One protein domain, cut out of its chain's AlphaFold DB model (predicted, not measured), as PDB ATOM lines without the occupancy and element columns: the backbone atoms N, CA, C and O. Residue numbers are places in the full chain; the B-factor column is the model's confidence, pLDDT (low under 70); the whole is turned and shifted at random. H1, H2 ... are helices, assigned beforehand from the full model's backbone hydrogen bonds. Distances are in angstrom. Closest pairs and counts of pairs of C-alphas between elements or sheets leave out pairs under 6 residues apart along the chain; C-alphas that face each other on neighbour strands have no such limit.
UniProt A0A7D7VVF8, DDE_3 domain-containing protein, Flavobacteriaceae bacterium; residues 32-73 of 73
ATOM      1  N   PHE A  32     253.593 273.995 247.230       92.50
ATOM      2  CA  PHE A  32     254.063 272.637 246.995       92.50
ATOM      3  C   PHE A  32     254.487 272.049 248.333       92.50
ATOM      4  O   PHE A  32     255.024 272.759 249.181       92.50
ATOM      5  N   LYS A  33     254.208 270.761 248.524       91.81
ATOM      6  CA  LYS A  33     254.519 270.050 249.767       91.81
ATOM      7  C   LYS A  33     256.028 269.957 250.009       91.81
ATOM      8  O   LYS A  33     256.475 270.057 251.145       91.81
ATOM      9  N   ASP A  34     256.781 269.783 248.930       95.25
ATOM     10  CA  ASP A  34     258.213 269.526 248.923       95.25
ATOM     11  C   ASP A  34     258.824 269.939 247.570       95.25
ATOM     12  O   ASP A  34     258.113 270.274 246.609       95.25
ATOM     13  N   VAL A  35     260.157 269.983 247.518       94.62
ATOM     14  CA  VAL A  35     260.909 270.441 246.339       94.62
ATOM     15  C   VAL A  35     260.784 269.431 245.199       94.62
ATOM     16  O   VAL A  35     260.702 269.826 244.034       94.62
ATOM     17  N   GLU A  36     260.705 268.142 245.520       96.38
ATOM     18  CA  GLU A  36     260.553 267.049 244.565       96.38
ATOM     19  C   GLU A  36     259.262 267.204 243.754       96.38
ATOM     20  O   GLU A  36     259.290 267.138 242.522       96.38
ATOM     21  N   THR A  37     258.146 267.524 244.413       95.00
ATOM     22  CA  THR A  37     256.856 267.765 243.752       95.00
ATOM     23  C   THR A  37     256.925 268.948 242.782       95.00
ATOM     24  O   THR A  37     256.380 268.894 241.672       95.00
ATOM     25  N   LEU A  38     257.610 270.031 243.168       94.81
ATOM     26  CA  LEU A  38     257.825 271.182 242.287       94.81
ATOM     27  C   LEU A  38     258.690 270.796 241.078       94.81
ATOM     28  O   LEU A  38     258.343 271.132 239.941       94.81
ATOM     29  N   GLN A  39     259.788 270.074 241.304       95.31
ATOM     30  CA  GLN A  39     260.689 269.622 240.246       95.31
ATOM     31  C   GLN A  39     259.970 268.711 239.250       95.31
ATOM     32  O   GLN A  39     260.120 268.876 238.035       95.31
ATOM     33  N   GLU A  40     259.149 267.781 239.734       95.81
ATOM     34  CA  GLU A  40     258.368 266.902 238.872       95.81
ATOM     35  C   GLU A  40     257.359 267.702 238.048       95.81
ATOM     36  O   GLU A  40     257.250 267.508 236.834       95.81
ATOM     37  N   LYS A  41     256.693 268.692 238.657       94.31
ATOM     38  CA  LYS A  41     255.778 269.577 237.932       94.31
ATOM     39  C   LYS A  41     256.484 270.351 236.822       94.31
ATOM     40  O   LYS A  41     255.957 270.420 235.710       94.31
ATOM     41  N   ILE A  42     257.662 270.910 237.099       94.94
ATOM     42  CA  ILE A  42     258.483 271.604 236.099       94.94
ATOM     43  C   ILE A  42     258.898 270.640 234.986       94.94
ATOM     44  O   ILE A  42     258.713 270.948 233.810       94.94
ATOM     45  N   THR A  43     259.358 269.441 235.337       95.62
ATOM     46  CA  THR A  43     259.751 268.401 234.376       95.62
ATOM     47  C   THR A  43     258.596 268.016 233.450       95.62
ATOM     48  O   THR A  43     258.777 267.905 232.237       95.62
ATOM     49  N   GLN A  44     257.384 267.862 233.990       95.50
ATOM     50  CA  GLN A  44     256.186 267.591 233.194       95.50
ATOM     51  C   GLN A  44     255.848 268.752 232.250       95.50
ATOM     52  O   GLN A  44     255.506 268.517 231.094       95.50
ATOM     53  N   MET A  45     255.984 270.004 232.700       94.50
ATOM     54  CA  MET A  45     255.785 271.169 231.827       94.50
ATOM     55  C   MET A  45     256.793 271.200 230.676       94.50
ATOM     56  O   MET A  45     256.396 271.465 229.544       94.50
ATOM     57  N   VAL A  46     258.064 270.880 230.938       94.06
ATOM     58  CA  VAL A  46     259.104 270.801 229.901       94.06
ATOM     59  C   VAL A  46     258.766 269.727 228.866       94.06
ATOM     60  O   VAL A  46     258.844 269.995 227.671       94.06
ATOM     61  N   LYS A  47     258.302 268.545 229.295       94.19
ATOM     62  CA  LYS A  47     257.872 267.465 228.385       94.19
ATOM     63  C   LYS A  47     256.684 267.849 227.492       94.19
ATOM     64  O   LYS A  47     256.513 267.268 226.426       94.19
ATOM     65  N   GLN A  48     255.873 268.823 227.902       92.44
ATOM     66  CA  GLN A  48     254.732 269.326 227.128       92.44
ATOM     67  C   GLN A  48     255.109 270.430 226.129       92.44
ATOM     68  O   GLN A  48     254.268 270.847 225.326       92.44
ATOM     69  N   LEU A  49     256.348 270.935 226.162       93.50
ATOM     70  CA  LEU A  49     256.799 271.970 225.239       93.50
ATOM     71  C   LEU A  49     256.932 271.396 223.826       93.50
ATOM     72  O   LEU A  49     257.889 270.703 223.490       93.50
ATOM     73  N   THR A  50     255.969 271.725 222.969       94.94
ATOM     74  CA  THR A  50     256.038 271.404 221.541       94.94
ATOM     75  C   THR A  50     256.765 272.508 220.771       94.94
ATOM     76  O   THR A  50     256.709 273.674 221.172       94.94
ATOM     77  N   PRO A  51     257.375 272.211 219.607       93.25
ATOM     78  CA  PRO A  51     258.001 273.236 218.768       93.25
ATOM     79  C   PRO A  51     257.052 274.384 218.398       93.25
ATOM     80  O   PRO A  51     257.473 275.536 218.322       93.25
ATOM     81  N   LYS A  52     255.761 274.086 218.202       94.00
ATOM     82  CA  LYS A  52     254.722 275.089 217.931       94.00
ATOM     83  C   LYS A  52     254.536 276.036 219.118       94.00
ATOM     84  O   LYS A  52     254.501 277.250 218.928       94.00
ATOM     85  N   LEU A  53     254.457 275.485 220.329       92.62
ATOM     86  CA  LEU A  53     254.316 276.267 221.554       92.62
ATOM     87  C   LEU A  53     255.565 277.112 221.825       92.62
ATOM     88  O   LEU A  53     255.441 278.311 222.057       92.62
ATOM     89  N   ILE A  54     256.759 276.521 221.719       92.75
ATOM     90  CA  ILE A  54     258.028 277.243 221.897       92.75
ATOM     91  C   ILE A  54     258.086 278.430 220.934       92.75
ATOM     92  O   ILE A  54     258.269 279.559 221.380       92.75
ATOM     93  N   LYS A  55     257.815 278.207 219.640       91.50
ATOM     94  CA  LYS A  55     257.762 279.285 218.643       91.50
ATOM     95  C   LYS A  55     256.751 280.365 219.016       91.50
ATOM     96  O   LYS A  55     257.092 281.534 218.930       91.50
ATOM     97  N   SER A  56     255.551 280.012 219.477       92.69
ATOM     98  CA  SER A  56     254.560 281.024 219.876       92.69
ATOM     99  C   SER A  56     255.020 281.918 221.037       92.69
ATOM    100  O   SER A  56     254.627 283.077 221.093       92.69
ATOM    101  N   ILE A  57     255.881 281.413 221.928       91.00
ATOM    102  CA  ILE A  57     256.402 282.165 223.083       91.00
ATOM    103  C   ILE A  57     257.657 282.969 222.707       91.00
ATOM    104  O   ILE A  57     257.866 284.073 223.211       91.00
ATOM    105  N   THR A  58     258.512 282.423 221.837       90.44
ATOM    106  CA  THR A  58     259.836 282.992 221.535       90.44
ATOM    107  C   THR A  58     259.926 283.702 220.189       90.44
ATOM    108  O   THR A  58     260.990 284.233 219.873       90.44
ATOM    109  N   SER A  59     258.865 283.701 219.376       84.50
ATOM    110  CA  SER A  59     258.824 284.370 218.071       84.50
ATOM    111  C   SER A  59     258.813 285.883 218.252       84.50
ATOM    112  O   SER A  59     257.774 286.534 218.190       84.50
ATOM    113  N   TYR A  60     259.993 286.437 218.504       83.38
ATOM    114  CA  TYR A  60     260.198 287.867 218.611       83.38
ATOM    115  C   TYR A  60     260.500 288.438 217.228       83.38
ATOM    116  O   TYR A  60     261.353 287.926 216.491       83.38
ATOM    117  N   GLU A  61     259.785 289.501 216.875       79.94
ATOM    118  CA  GLU A  61     259.887 290.119 215.558       79.94
ATOM    119  C   GLU A  61     261.309 290.619 215.285       79.94
ATOM    120  O   GLU A  61     261.849 290.332 214.222       79.94
ATOM    121  N   LEU A  62     261.965 291.221 216.283       80.00
ATOM    122  CA  LEU A  62     263.350 291.686 216.185       80.00
ATOM    123  C   LEU A  62     264.306 290.587 215.696       80.00
ATOM    124  O   LEU A  62     265.089 290.813 214.777       80.00
ATOM    125  N   TYR A  63     264.240 289.382 216.272       79.38
ATOM    126  CA  TYR A  63     265.126 288.282 215.873       79.38
ATOM    127  C   TYR A  63     264.767 287.717 214.512       79.38
ATOM    128  O   TYR A  63     265.656 287.413 213.719       79.38
ATOM    129  N   THR A  64     263.472 287.607 214.229       80.44
ATOM    130  CA  THR A  64     262.989 287.107 212.944       80.44
ATOM    131  C   THR A  64     263.388 288.059 211.816       80.44
ATOM    132  O   THR A  64     263.966 287.623 210.827       80.44
ATOM    133  N   GLN A  65     263.182 289.366 211.983       79.81
ATOM    134  CA  GLN A  65     263.583 290.391 211.018       79.81
ATOM    135  C   GLN A  65     265.105 290.498 210.883       79.81
ATOM    136  O   GLN A  65     265.611 290.586 209.765       79.81
ATOM    137  N   THR A  66     265.856 290.433 211.988       78.12
ATOM    138  CA  THR A  66     267.330 290.428 211.951       78.12
ATOM    139  C   THR A  66     267.849 289.208 211.194       78.12
ATOM    140  O   THR A  66     268.735 289.330 210.352       78.12
ATOM    141  N   PHE A  67     267.270 288.029 211.437       78.44
ATOM    142  CA  PHE A  67     267.627 286.821 210.704       78.44
ATOM    143  C   PHE A  67     267.307 286.961 209.212       78.44
ATOM    144  O   PHE A  67     268.175 286.732 208.379       78.44
ATOM    145  N   LEU A  68     266.094 287.398 208.863       82.00
ATOM    146  CA  LEU A  68     265.688 287.561 207.467       82.00
ATOM    147  C   LEU A  68     266.534 288.613 206.736       82.00
ATOM    148  O   LEU A  68     266.889 288.393 205.592       82.00
ATOM    149  N   SER A  69     266.887 289.729 207.372       80.81
ATOM    150  CA  SER A  69     267.701 290.786 206.748       80.81
ATOM    151  C   SER A  69     269.167 290.399 206.550       80.81
ATOM    152  O   SER A  69     269.786 290.853 205.597       80.81
ATOM    153  N   ASN A  70     269.728 289.567 207.434       76.00
ATOM    154  CA  ASN A  70     271.145 289.191 207.389       76.00
ATOM    155  C   ASN A  70     271.401 287.832 206.722       76.00
ATOM    156  O   ASN A  70     272.544 287.529 206.387       76.00
ATOM    157  N   PHE A  71     270.370 286.994 206.582       71.69
ATOM    158  CA  PHE A  71     270.496 285.621 206.086       71.69
ATOM    159  C   PHE A  71     269.498 285.261 204.974       71.69
ATOM    160  O   PHE A  71     269.498 284.108 204.541       71.69
ATOM    161  N   LYS A  72     268.676 286.197 204.474       54.09
ATOM    162  CA  LYS A  72     268.029 285.998 203.169       54.09
ATOM    163  C   LYS A  72     269.039 286.214 202.044       54.09
ATOM    164  O   LYS A  72     269.534 287.323 201.857       54.09
ATOM    165  N   VAL A  73     269.295 285.118 201.332       50.12
ATOM    166  CA  VAL A  73     269.453 285.081 199.870       50.12
ATOM    167  C   VAL A  73     268.088 285.348 199.240       50.12
ATOM    168  O   VAL A  73     267.084 284.869 199.826       50.12
TER     169      VAL A  73
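What this domain is: This is residues 32 to 73 of the 73 residues of the protein "DDE_3 domain-containing protein" of Flavobacteriaceae bacterium (UniProt A0A7D7VVF8). Three helices follow one another end to end in an open zigzag rod, with no core: H1 makes one end, H2 is a short turned piece in the middle, set across the long axis, and H3 makes the other end. No helix touches another, and only tight links join them. The printed part has 42 residues, with three named helices in the order H1, H2, H3 and no named strand; the class is all helix. The whole is extended, with a radius of gyration of the C-alphas of 16.8 A and spans of 53 by 15 by 13 A.

How they stand to each other: From the first printed residue, Phe 32, the backbone leads into H1, residues 35 to 47. A tight link of 3 residues joins H1 to H2, residues 51 to 58, and the two helices are apart. A tight link of 2 residues joins H2 to H3, residues 61 to 71, and these two are apart as well. H1 and H3 are also apart. Residues 33 to 40 and 42 to 73 stand free, with no C-alpha 8 or more residues away along the chain within 10 A. In H1, H2 and H3 every O i to N i+4 pair is within hydrogen-bond range.

Where its parts are: H1, the longest helix with 13 residues, begins at C-alpha 35 at (260.909, 270.441, 246.339) and is 18.5 A long from first to last C-alpha. H2 has 8 residues, from Pro 51 at (258.001, 273.236, 218.768) to Thr 58, and is 10.3 A long. H3 has 11 residues, is 14.9 A long and ends at C-alpha 71 at (270.496, 285.621, 206.086).

The domain as a whole: The two C-alphas farthest apart, those of Lys 33 and Val 73, are 54.2 A apart. The printed part has no cut and ends at Val 73, the chain's last residue. Its mean pLDDT is 87.4, and residues 72 to 73 are under 70.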